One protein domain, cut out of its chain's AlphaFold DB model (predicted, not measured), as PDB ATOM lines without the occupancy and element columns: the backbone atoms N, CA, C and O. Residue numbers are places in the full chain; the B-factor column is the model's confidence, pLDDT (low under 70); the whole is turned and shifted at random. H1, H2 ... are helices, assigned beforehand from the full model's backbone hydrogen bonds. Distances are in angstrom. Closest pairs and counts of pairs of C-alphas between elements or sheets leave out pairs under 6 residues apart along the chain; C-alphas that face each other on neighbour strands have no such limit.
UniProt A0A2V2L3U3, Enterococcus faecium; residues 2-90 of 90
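What this domain is: This is residues 2 to 90 of the 90 residues of a protein of Enterococcus faecium (UniProt A0A2V2L3U3). Little regular structure: a loose, open rod of mostly unnamed chain, in which an unnamed stretch, residues 2 to 38, runs much of the length, then H1 and H2 make a corner, followed by short H3 and an unnamed tail, residues 67 to 90. The printed part has 89 residues, with H1, H2 and H3 holding 24, and no named strand; the class is all helix. The radius of gyration of the C-alphas is 17.3 A, and the spans are 52 by 25 by 21 A.

Where its parts are: H1, residues 39 to 50, begins at C-alpha 39 (152.793, 169.459, 116.297) and is 16.3 A long. H2, residues 52 to 59, is 9.8 A long. H3, residues 63 to 66, ends at C-alpha 66 (163.039, 150.304, 140.733), 5.8 A from its first.

How they stand to each other: H1 and H2 are close but not clearly touching; their closest C-alphas, of Leu 48 and Leu 55, are 7.9 A apart. Their lines are about perpendicular, at 82 degrees. H3 is apart from both. In H1 and H2 every O i to N i+4 pair is within hydrogen-bond range; H3 is too short for one.

The domain as a whole: The farthest C-alphas, of Asp 23 and Gly 75, are 53.2 A apart. The printed part has no cut, both links are tight, and no printed residue is under 70 in pLDDT.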
ATOM      1  N   PRO A   2     161.873 142.687 135.653       90.25
ATOM      2  CA  PRO A   2     162.721 143.821 135.241       90.25
ATOM      3  C   PRO A   2     164.216 143.681 135.558       90.25
ATOM      4  O   PRO A   2     165.052 144.035 134.735       90.25
ATOM      5  N   LYS A   3     164.566 143.158 136.736       90.25
ATOM      6  CA  LYS A   3     165.950 142.941 137.171       90.25
ATOM      7  C   LYS A   3     166.066 141.538 137.783       90.25
ATOM      8  O   LYS A   3     165.764 141.377 138.962       90.25
ATOM      9  N   PRO A   4     166.370 140.500 136.985       88.62
ATOM     10  CA  PRO A   4     166.388 139.117 137.472       88.62
ATOM     11  C   PRO A   4     167.557 138.815 138.416       88.62
ATOM     12  O   PRO A   4     167.396 138.064 139.373       88.62
ATOM     13  N   THR A   5     168.724 139.411 138.161       87.38
ATOM     14  CA  THR A   5     169.936 139.247 138.971       87.38
ATOM     15  C   THR A   5     170.626 140.598 139.167       87.38
ATOM     16  O   THR A   5     170.445 141.531 138.379       87.38
ATOM     17  N   THR A   6     171.428 140.729 140.224       83.50
ATOM     18  CA  THR A   6     172.217 141.948 140.471       83.50
ATOM     19  C   THR A   6     173.301 142.135 139.408       83.50
ATOM     20  O   THR A   6     173.529 143.266 138.971       83.50
ATOM     21  N   GLY A   7     173.904 141.025 138.968       85.38
ATOM     22  CA  GLY A   7     175.063 141.003 138.077       85.38
ATOM     23  C   GLY A   7     174.779 141.244 136.599       85.38
ATOM     24  O   GLY A   7     175.689 141.648 135.887       85.38
ATOM     25  N   ASP A   8     173.536 141.074 136.150       85.62
ATOM     26  CA  ASP A   8     173.177 141.186 134.732       85.62
ATOM     27  C   ASP A   8     172.445 142.499 134.416       85.62
ATOM     28  O   ASP A   8     172.027 143.244 135.303       85.62
ATOM     29  N   TRP A   9     172.255 142.808 133.144       84.81
ATOM     30  CA  TRP A   9     171.500 143.963 132.683       84.81
ATOM     31  C   TRP A   9     170.006 143.844 133.018       84.81
ATOM     32  O   TRP A   9     169.457 142.772 133.273       84.81
ATOM     33  N   ARG A  10     169.315 144.987 133.050       86.69
ATOM     34  CA  ARG A  10     167.857 145.008 133.236       86.69
ATOM     35  C   ARG A  10     167.137 144.643 131.939       86.69
ATOM     36  O   ARG A  10     167.624 144.929 130.851       86.69
ATOM     37  N   SER A  11     165.916 144.145 132.062       89.19
ATOM     38  CA  SER A  11     164.973 144.027 130.951       89.19
ATOM     39  C   SER A  11     164.078 145.268 130.891       89.19
ATOM     40  O   SER A  11     163.428 145.628 131.877       89.19
ATOM     41  N   GLY A  12     164.054 145.935 129.737       89.38
ATOM     42  CA  GLY A  12     163.138 147.036 129.429       89.38
ATOM     43  C   GLY A  12     162.023 146.594 128.481       89.38
ATOM     44  O   GLY A  12     162.187 145.634 127.734       89.38
ATOM     45  N   ALA A  13     160.899 147.308 128.504       92.44
ATOM     46  CA  ALA A  13     159.793 147.131 127.564       92.44
ATOM     47  C   ALA A  13     159.556 148.459 126.836       92.44
ATOM     48  O   ALA A  13     158.745 149.277 127.261       92.44
ATOM     49  N   HIS A  14     160.344 148.713 125.793       92.62
ATOM     50  CA  HIS A  14     160.240 149.952 125.022       92.62
ATOM     51  C   HIS A  14     159.043 149.850 124.077       92.62
ATOM     52  O   HIS A  14     158.877 148.839 123.395       92.62
ATOM     53  N   ILE A  15     158.219 150.895 124.034       94.12
ATOM     54  CA  ILE A  15     157.008 150.937 123.214       94.12
ATOM     55  C   ILE A  15     157.188 152.032 122.169       94.12
ATOM     56  O   ILE A  15     157.314 153.205 122.509       94.12
ATOM     57  N   ASN A  16     157.178 151.635 120.900       95.31
ATOM     58  CA  ASN A  16     157.070 152.563 119.782       95.31
ATOM     59  C   ASN A  16     155.591 152.683 119.419       95.31
ATOM     60  O   ASN A  16     154.920 151.664 119.252       95.31
ATOM     61  N   PHE A  17     155.082 153.905 119.300       95.06
ATOM     62  CA  PHE A  17     153.691 154.145 118.934       95.06
ATOM     63  C   PHE A  17     153.577 155.305 117.943       95.06
ATOM     64  O   PHE A  17     154.454 156.162 117.855       95.06
ATOM     65  N   SER A  18     152.491 155.295 117.179       94.62
ATOM     66  CA  SER A  18     152.092 156.355 116.251       94.62
ATOM     67  C   SER A  18     150.586 156.560 116.372       94.62
ATOM     68  O   SER A  18     149.891 155.700 116.923       94.62
ATOM     69  N   LEU A  19     150.090 157.692 115.884       95.25
ATOM     70  CA  LEU A  19     148.676 158.033 115.950       95.25
ATOM     71  C   LEU A  19     148.121 158.206 114.538       95.25
ATOM     72  O   LEU A  19     148.754 158.834 113.694       95.25
ATOM     73  N   ARG A  20     146.932 157.656 114.290       95.25
ATOM     74  CA  ARG A  20     146.198 157.800 113.029       95.25
ATOM     75  C   ARG A  20     144.737 158.095 113.319       95.25
ATOM     76  O   ARG A  20     144.218 157.650 114.346       95.25
ATOM     77  N   SER A  21     144.082 158.817 112.417       93.00
ATOM     78  CA  SER A  21     142.631 158.981 112.479       93.00
ATOM     79  C   SER A  21     141.937 157.691 112.039       93.00
ATOM     80  O   SER A  21     142.406 157.001 111.136       93.00
ATOM     81  N   VAL A  22     140.794 157.377 112.651       95.06
ATOM     82  CA  VAL A  22     139.942 156.259 112.209       95.06
ATOM     83  C   VAL A  22     139.348 156.544 110.826       95.06
ATOM     84  O   VAL A  22     139.211 155.625 110.023       95.06
ATOM     85  N   ASP A  23     139.065 157.815 110.526       95.19
ATOM     86  CA  ASP A  23     138.496 158.250 109.244       95.19
ATOM     87  C   ASP A  23     139.552 158.355 108.128       95.19
ATOM     88  O   ASP A  23     139.211 158.342 106.947       95.19
ATOM     89  N   ALA A  24     140.835 158.440 108.497       91.75
ATOM     90  CA  ALA A  24     141.975 158.534 107.582       91.75
ATOM     91  C   ALA A  24     143.115 157.594 108.038       91.75
ATOM     92  O   ALA A  24     144.134 158.048 108.564       91.75
ATOM     93  N   PRO A  25     142.960 156.268 107.866       92.00
ATOM     94  CA  PRO A  25     143.889 155.268 108.409       92.00
ATOM     95  C   PRO A  25     145.265 155.240 107.723       92.00
ATOM     96  O   PRO A  25     146.206 154.635 108.253       92.00
ATOM     97  N   ASP A  26     145.384 155.878 106.560       91.69
ATOM     98  CA  ASP A  26     146.627 155.993 105.795       91.69
ATOM     99  C   ASP A  26     147.462 157.220 106.201       91.69
ATOM    100  O   ASP A  26     148.613 157.345 105.786       91.69
ATOM    101  N   GLU A  27     146.920 158.102 107.048       91.19
ATOM    102  CA  GLU A  27     147.598 159.309 107.516       91.19
ATOM    103  C   GLU A  27     148.191 159.102 108.916       91.19
ATOM    104  O   GLU A  27     147.488 158.803 109.888       91.19
ATOM    105  N   ASN A  28     149.510 159.262 109.033       94.56
ATOM    106  CA  ASN A  28     150.193 159.292 110.320       94.56
ATOM    107  C   ASN A  28     150.182 160.718 110.875       94.56
ATOM    108  O   ASN A  28     150.945 161.564 110.421       94.56
ATOM    109  N   LEU A  29     149.389 160.955 111.918       95.62
ATOM    110  CA  LEU A  29     149.265 162.268 112.551       95.62
ATOM    111  C   LEU A  29     150.559 162.741 113.219       95.62
ATOM    112  O   LEU A  29     150.657 163.905 113.582       95.62
ATOM    113  N   PHE A  30     151.551 161.868 113.422       96.75
ATOM    114  CA  PHE A  30     152.854 162.265 113.965       96.75
ATOM    115  C   PHE A  30     153.837 162.775 112.904       96.75
ATOM    116  O   PHE A  30     154.912 163.264 113.260       96.75
ATOM    117  N   GLU A  31     153.484 162.684 111.623       95.88
ATOM    118  CA  GLU A  31     154.310 163.131 110.508       95.88
ATOM    119  C   GLU A  31     153.790 164.454 109.936       95.88
ATOM    120  O   GLU A  31     152.599 164.634 109.703       95.88
ATOM    121  N   SER A  32     154.695 165.406 109.721       93.69
ATOM    122  CA  SER A  32     154.380 166.663 109.041       93.69
ATOM    123  C   SER A  32     154.328 166.458 107.516       93.69
ATOM    124  O   SER A  32     155.137 165.687 106.996       93.69
ATOM    125  N   PRO A  33     153.492 167.199 106.755       86.19
ATOM    126  CA  PRO A  33     153.410 167.081 105.292       86.19
ATOM    127  C   PRO A  33     154.739 167.267 104.538       86.19
ATOM    128  O   PRO A  33     154.883 166.802 103.411       86.19
ATOM    129  N   GLY A  34     155.711 167.963 105.140       86.75
ATOM    130  CA  GLY A  34     157.057 168.174 104.587       86.75
ATOM    131  C   GLY A  34     158.116 167.182 105.080       86.75
ATOM    132  O   GLY A  34     159.302 167.396 104.833       86.75
ATOM    133  N   GLY A  35     157.707 166.137 105.802       87.69
ATOM    134  CA  GLY A  35     158.590 165.257 106.558       87.69
ATOM    135  C   GLY A  35     158.958 165.830 107.932       87.69
ATOM    136  O   GLY A  35     158.946 167.040 108.171       87.69
ATOM    137  N   GLY A  36     159.292 164.935 108.860       93.56
ATOM    138  CA  GLY A  36     159.617 165.280 110.244       93.56
ATOM    139  C   GLY A  36     158.407 165.263 111.180       93.56
ATOM    140  O   GLY A  36     157.320 164.821 110.821       93.56
ATOM    141  N   TRP A  37     158.626 165.721 112.411       95.69
ATOM    142  CA  TRP A  37     157.650 165.638 113.498       95.69
ATOM    143  C   TRP A  37     156.569 166.721 113.400       95.69
ATOM    144  O   TRP A  37     156.896 167.911 113.324       95.69
ATOM    145  N   SER A  38     155.302 166.304 113.439       96.50
ATOM    146  CA  SER A  38     154.134 167.196 113.504       96.50
ATOM    147  C   SER A  38     153.989 167.866 114.877       96.50
ATOM    148  O   SER A  38     154.650 167.474 115.846       96.50
ATOM    149  N   ASP A  39     153.103 168.854 114.997       96.25
ATOM    150  CA  ASP A  39     152.793 169.459 116.297       96.25
ATOM    151  C   ASP A  39     152.031 168.490 117.210       96.25
ATOM    152  O   ASP A  39     152.308 168.427 118.407       96.25
ATOM    153  N   GLU A  40     151.176 167.633 116.651       96.12
ATOM    154  CA  GLU A  40     150.473 166.567 117.365       96.12
ATOM    155  C   GLU A  40     151.457 165.607 118.042       96.12
ATOM    156  O   GLU A  40     151.257 165.225 119.198       96.12
ATOM    157  N   SER A  41     152.557 165.257 117.363       96.25
ATOM    158  CA  SER A  41     153.610 164.424 117.957       96.25
ATOM    159  C   SER A  41     154.272 165.112 119.158       96.25
ATOM    160  O   SER A  41     154.506 164.482 120.192       96.25
ATOM    161  N   ARG A  42     154.510 166.430 119.072       95.62
ATOM    162  CA  ARG A  42     155.104 167.229 120.155       95.62
ATOM    163  C   ARG A  42     154.149 167.356 121.335       95.62
ATOM    164  O   ARG A  42     154.585 167.247 122.479       95.62
ATOM    165  N   TYR A  43     152.855 167.531 121.077       97.31
ATOM    166  CA  TYR A  43     151.831 167.555 122.119       97.31
ATOM    167  C   TYR A  43     151.697 166.199 122.814       97.31
ATOM    168  O   TYR A  43     151.610 166.157 124.042       97.31
ATOM    169  N   ALA A  44     151.760 165.091 122.067       97.06
ATOM    170  CA  ALA A  44     151.764 163.750 122.645       97.06
ATOM    171  C   ALA A  44     152.969 163.538 123.579       97.06
ATOM    172  O   ALA A  44     152.796 163.095 124.715       97.06
ATOM    173  N   VAL A  45     154.177 163.925 123.148       96.44
ATOM    174  CA  VAL A  45     155.379 163.890 123.999       96.44
ATOM    175  C   VAL A  45     155.223 164.807 125.216       96.44
ATOM    176  O   VAL A  45     155.526 164.391 126.330       96.44
ATOM    177  N   GLY A  46     154.687 166.018 125.042       97.31
ATOM    178  CA  GLY A  46     154.416 166.948 126.140       97.31
ATOM    179  C   GLY A  46     153.495 166.354 127.211       97.31
ATOM    180  O   GLY A  46     153.791 166.456 128.401       97.31
ATOM    181  N   GLY A  47     152.430 165.660 126.800       97.56
ATOM    182  CA  GLY A  47     151.545 164.928 127.707       97.56
ATOM    183  C   GLY A  47     152.253 163.776 128.428       97.56
ATOM    184  O   GLY A  47     152.106 163.626 129.641       97.56
ATOM    185  N   LEU A  48     153.074 162.996 127.716       96.88
ATOM    186  CA  LEU A  48     153.871 161.927 128.328       96.88
ATOM    187  C   LEU A  48     154.837 162.462 129.388       96.88
ATOM    188  O   LEU A  48     154.938 161.878 130.465       96.88
ATOM    189  N   LEU A  49     155.516 163.577 129.114       96.19
ATOM    190  CA  LEU A  49     156.422 164.211 130.070       96.19
ATOM    191  C   LEU A  49     155.656 164.737 131.291       96.19
ATOM    192  O   LEU A  49     156.058 164.454 132.420       96.19
ATOM    193  N   ALA A  50     154.528 165.423 131.078       97.38
ATOM    194  CA  ALA A  50     153.696 165.972 132.150       97.38
ATOM    195  C   ALA A  50     153.106 164.899 133.084       97.38
ATOM    196  O   ALA A  50     152.870 165.168 134.260       97.38
ATOM    197  N   HIS A  51     152.884 163.681 132.582       97.44
ATOM    198  CA  HIS A  51     152.306 162.566 133.345       97.44
ATOM    199  C   HIS A  51     153.293 161.430 133.644       97.44
ATOM    200  O   HIS A  51     152.897 160.368 134.128       97.44
ATOM    201  N   SER A  52     154.575 161.641 133.374       95.50
ATOM    202  CA  SER A  52     155.627 160.621 133.433       95.50
ATOM    203  C   SER A  52     155.755 159.925 134.794       95.50
ATOM    204  O   SER A  52     155.919 158.704 134.842       95.50
ATOM    205  N   GLU A  53     155.620 160.651 135.906       93.44
ATOM    206  CA  GLU A  53     155.663 160.065 137.253       93.44
ATOM    207  C   GLU A  53     154.515 159.069 137.482       93.44
ATOM    208  O   GLU A  53     154.743 157.928 137.891       93.44
ATOM    209  N   ALA A  54     153.282 159.458 137.142       97.06
ATOM    210  CA  ALA A  54     152.113 158.587 137.256       97.06
ATOM    211  C   ALA A  54     152.204 157.390 136.293       97.06
ATOM    212  O   ALA A  54     151.933 156.250 136.676       97.06
ATOM    213  N   LEU A  55     152.655 157.625 135.057       96.62
ATOM    214  CA  LEU A  55     152.901 156.569 134.073       96.62
ATOM    215  C   LEU A  55     153.982 155.587 134.537       96.62
ATOM    216  O   LEU A  55     153.877 154.395 134.247       96.62
ATOM    217  N   THR A  56     154.990 156.038 135.286       94.62
ATOM    218  CA  THR A  56     156.031 155.160 135.843       94.62
ATOM    219  C   THR A  56     155.424 154.141 136.800       94.62
ATOM    220  O   THR A  56     155.766 152.966 136.723       94.62
ATOM    221  N   ALA A  57     154.463 154.531 137.642       95.50
ATOM    222  CA  ALA A  57     153.795 153.586 138.538       95.50
ATOM    223  C   ALA A  57     153.032 152.483 137.775       95.50
ATOM    224  O   ALA A  57     153.014 151.331 138.205       95.50
ATOM    225  N   ILE A  58     152.442 152.816 136.623       96.75
ATOM    226  CA  ILE A  58     151.680 151.869 135.793       96.75
ATOM    227  C   ILE A  58     152.618 150.976 134.967       96.75
ATOM    228  O   ILE A  58     152.428 149.763 134.888       96.75
ATOM    229  N   THR A  59     153.639 151.563 134.347       95.06
ATOM    230  CA  THR A  59     154.544 150.872 133.411       95.06
ATOM    231  C   THR A  59     155.692 150.141 134.107       95.06
ATOM    232  O   THR A  59     156.243 149.185 133.562       95.06
ATOM    233  N   CYS A  60     156.021 150.529 135.341       94.94
ATOM    234  CA  CYS A  60     157.020 149.898 136.197       94.94
ATOM    235  C   CYS A  60     156.396 149.393 137.521       94.94
ATOM    236  O   CYS A  60     156.889 149.733 138.594       94.94
ATOM    237  N   PRO A  61     155.386 148.504 137.495       96.06
ATOM    238  CA  PRO A  61     154.454 148.303 138.613       96.06
ATOM    239  C   PRO A  61     154.958 147.384 139.740       96.06
ATOM    240  O   PRO A  61     154.177 146.931 140.572       96.06
ATOM    241  N   THR A  62     156.245 147.038 139.771       96.25
ATOM    242  CA  THR A  62     156.796 146.121 140.782       96.25
ATOM    243  C   THR A  62     157.942 146.781 141.520       96.25
ATOM    244  O   THR A  62     158.698 147.540 140.918       96.25
ATOM    245  N   VAL A  63     158.147 146.423 142.791       95.19
ATOM    246  CA  VAL A  63     159.322 146.867 143.565       95.19
ATOM    247  C   VAL A  63     160.617 146.606 142.786       95.19
ATOM    248  O   VAL A  63     161.496 147.460 142.715       95.19
ATOM    249  N   ASN A  64     160.704 145.459 142.105       93.69
ATOM    250  CA  ASN A  64     161.887 145.095 141.333       93.69
ATOM    251  C   ASN A  64     162.145 145.987 140.102       93.69
ATOM    252  O   ASN A  64     163.272 146.040 139.612       93.69
ATOM    253  N   SER A  65     161.140 146.707 139.600       93.38
ATOM    254  CA  SER A  65     161.330 147.676 138.516       93.38
ATOM    255  C   SER A  65     162.288 148.797 138.923       93.38
ATOM    256  O   SER A  65     163.115 149.231 138.121       93.38
ATOM    257  N   TYR A  66     162.237 149.207 140.192       91.56
ATOM    258  CA  TYR A  66     163.039 150.304 140.733       91.56
ATOM    259  C   TYR A  66     164.491 149.901 141.014       91.56
ATOM    260  O   TYR A  66     165.376 150.744 140.927       91.56
ATOM    261  N   ASN A  67     164.777 148.604 141.195       89.31
ATOM    262  CA  ASN A  67     166.154 148.089 141.256       89.31
ATOM    263  C   ASN A  67     166.928 148.290 139.938       89.31
ATOM    264  O   ASN A  67     168.155 148.222 139.922       89.31
ATOM    265  N   GLY A  68     166.221 148.499 138.821       83.88
ATOM    266  CA  GLY A  68     166.810 148.802 137.516       83.88
ATOM    267  C   GLY A  68     166.822 150.291 137.155       83.88
ATOM    268  O   GLY A  68     167.461 150.657 136.168       83.88
ATOM    269  N   LEU A  69     166.120 151.146 137.905       87.81
ATOM    270  CA  LEU A  69     166.055 152.602 137.700       87.81
ATOM    271  C   LEU A  69     167.080 153.318 138.588       87.81
ATOM    272  O   LEU A  69     166.768 154.270 139.295       87.81
ATOM    273  N   VAL A  70     168.320 152.834 138.564       87.94
ATOM    274  CA  VAL A  70     169.425 153.386 139.351       87.94
ATOM    275  C   VAL A  70     170.640 153.625 138.457       87.94
ATOM    276  O   VAL A  70     170.915 152.813 137.569       87.94
ATOM    277  N   PRO A  71     171.399 154.713 138.677       86.31
ATOM    278  CA  PRO A  71     172.517 155.076 137.804       86.31
ATOM    279  C   PRO A  71     173.722 154.150 137.998       86.31
ATOM    280  O   PRO A  71     174.597 154.063 137.136       86.31
ATOM    281  N   ARG A  72     173.786 153.468 139.149       86.31
ATOM    282  CA  ARG A  72     174.871 152.562 139.507       86.31
ATOM    283  C   ARG A  72     174.361 151.334 140.240       86.31
ATOM    284  O   ARG A  72     173.474 151.444 141.083       86.31
ATOM    285  N   VAL A  73     174.969 150.188 139.953       84.88
ATOM    286  CA  VAL A  73     174.708 148.913 140.633       84.88
ATOM    287  C   VAL A  73     176.043 148.257 140.963       84.88
ATOM    288  O   VAL A  73     176.891 148.081 140.089       84.88
ATOM    289  N   GLY A  74     176.247 147.905 142.232       82.56
ATOM    290  CA  GLY A  74     177.405 147.119 142.650       82.56
ATOM    291  C   GLY A  74     177.281 145.670 142.178       82.56
ATOM    292  O   GLY A  74     176.217 145.071 142.312       82.56
ATOM    293  N   GLY A  75     178.367 145.109 141.641       81.44
ATOM    294  CA  GLY A  75     178.415 143.711 141.200       81.44
ATOM    295  C   GLY A  75     177.856 143.445 139.801       81.44
ATOM    296  O   GLY A  75     177.685 142.281 139.461       81.44
ATOM    297  N   LEU A  76     177.581 144.486 139.007       84.25
ATOM    298  CA  LEU A  76     177.214 144.360 137.595       84.25
ATOM    299  C   LEU A  76     178.442 143.925 136.766       84.25
ATOM    300  O   LEU A  76     179.529 144.488 136.891       84.25
ATOM    301  N   GLU A  77     178.257 142.909 135.924       79.88
ATOM    302  CA  GLU A  77     179.326 142.211 135.191       79.88
ATOM    303  C   GLU A  77     180.101 143.142 134.236       79.88
ATOM    304  O   GLU A  77     181.291 142.954 134.003       79.88
ATOM    305  N   GLY A  78     179.457 144.210 133.756       75.62
ATOM    306  CA  GLY A  78     180.042 145.232 132.879       75.62
ATOM    307  C   GLY A  78     180.597 146.485 133.575       75.62
ATOM    308  O   GLY A  78     180.856 147.478 132.897       75.62
ATOM    309  N   GLY A  79     180.743 146.489 134.905       82.69
ATOM    310  CA  GLY A  79     181.193 147.651 135.688       82.69
ATOM    311  C   GLY A  79     180.109 148.196 136.619       82.69
ATOM    312  O   GLY A  79     179.125 147.528 136.882       82.69
ATOM    313  N   THR A  80     180.267 149.408 137.164       83.44
ATOM    314  CA  THR A  80     179.309 149.947 138.160       83.44
ATOM    315  C   THR A  80     178.231 150.854 137.579       83.44
ATOM    316  O   THR A  80     177.311 151.213 138.306       83.44
ATOM    317  N   PHE A  81     178.333 151.247 136.309       84.44
ATOM    318  CA  PHE A  81     177.421 152.194 135.667       84.44
ATOM    319  C   PHE A  81     176.359 151.470 134.842       84.44
ATOM    320  O   PHE A  81     176.668 150.527 134.118       84.44
ATOM    321  N   THR A  82     175.116 151.939 134.924       80.94
ATOM    322  CA  THR A  82     174.025 151.444 134.079       80.94
ATOM    323  C   THR A  82     173.765 152.420 132.929       80.94
ATOM    324  O   THR A  82     173.936 153.627 133.079       80.94
ATOM    325  N   TRP A  83     173.317 151.906 131.781       75.56
ATOM    326  CA  TRP A  83     172.796 152.719 130.668       75.56
ATOM    327  C   TRP A  83     171.291 152.986 130.798       75.56
ATOM    328  O   TRP A  83     170.645 153.430 129.852       75.56
ATOM    329  N   ALA A  84     170.704 152.648 131.948       76.19
ATOM    330  CA  ALA A  84     169.280 152.824 132.157       76.19
ATOM    331  C   ALA A  84     168.969 154.324 132.267       76.19
ATOM    332  O   ALA A  84     169.636 155.016 133.040       76.19
ATOM    333  N   PRO A  85     167.948 154.836 131.562       76.88
ATOM    334  CA  PRO A  85     167.455 156.176 131.828       76.88
ATOM    335  C   PRO A  85     166.922 156.218 133.264       76.88
ATOM    336  O   PRO A  85     166.030 155.454 133.639       76.88
ATOM    337  N   THR A  86     167.521 157.077 134.084       85.06
ATOM    338  CA  THR A  86     167.148 157.285 135.492       85.06
ATOM    339  C   THR A  86     166.376 158.577 135.712       85.06
ATOM    340  O   THR A  86     165.834 158.781 136.791       85.06
ATOM    341  N   ASN A  87     166.318 159.430 134.691       86.81
ATOM    342  CA  ASN A  87     165.584 160.684 134.693       86.81
ATOM    343  C   ASN A  87     164.648 160.715 133.486       86.81
ATOM    344  O   ASN A  87     164.968 160.173 132.426       86.81
ATOM    345  N   ILE A  88     163.509 161.373 133.657       87.06
ATOM    346  CA  ILE A  88     162.561 161.641 132.578       87.06
ATOM    347  C   ILE A  88     163.148 162.738 131.683       87.06
ATOM    348  O   ILE A  88     163.545 163.791 132.177       87.06
ATOM    349  N   THR A  89     163.222 162.484 130.374       83.06
ATOM    350  CA  THR A  89     163.774 163.408 129.370       83.06
ATOM    351  C   THR A  89     163.124 163.178 128.003       83.06
ATOM    352  O   THR A  89     162.546 162.114 127.771       83.06
ATOM    353  N   TYR A  90     163.238 164.172 127.119       77.88
ATOM    354  CA  TYR A  90     162.900 164.144 125.690       77.88
ATOM    355  C   TYR A  90     164.133 164.553 124.878       77.88
ATOM    356  O   TYR A  90     164.920 165.367 125.416       77.88
TER     357      TYR A  90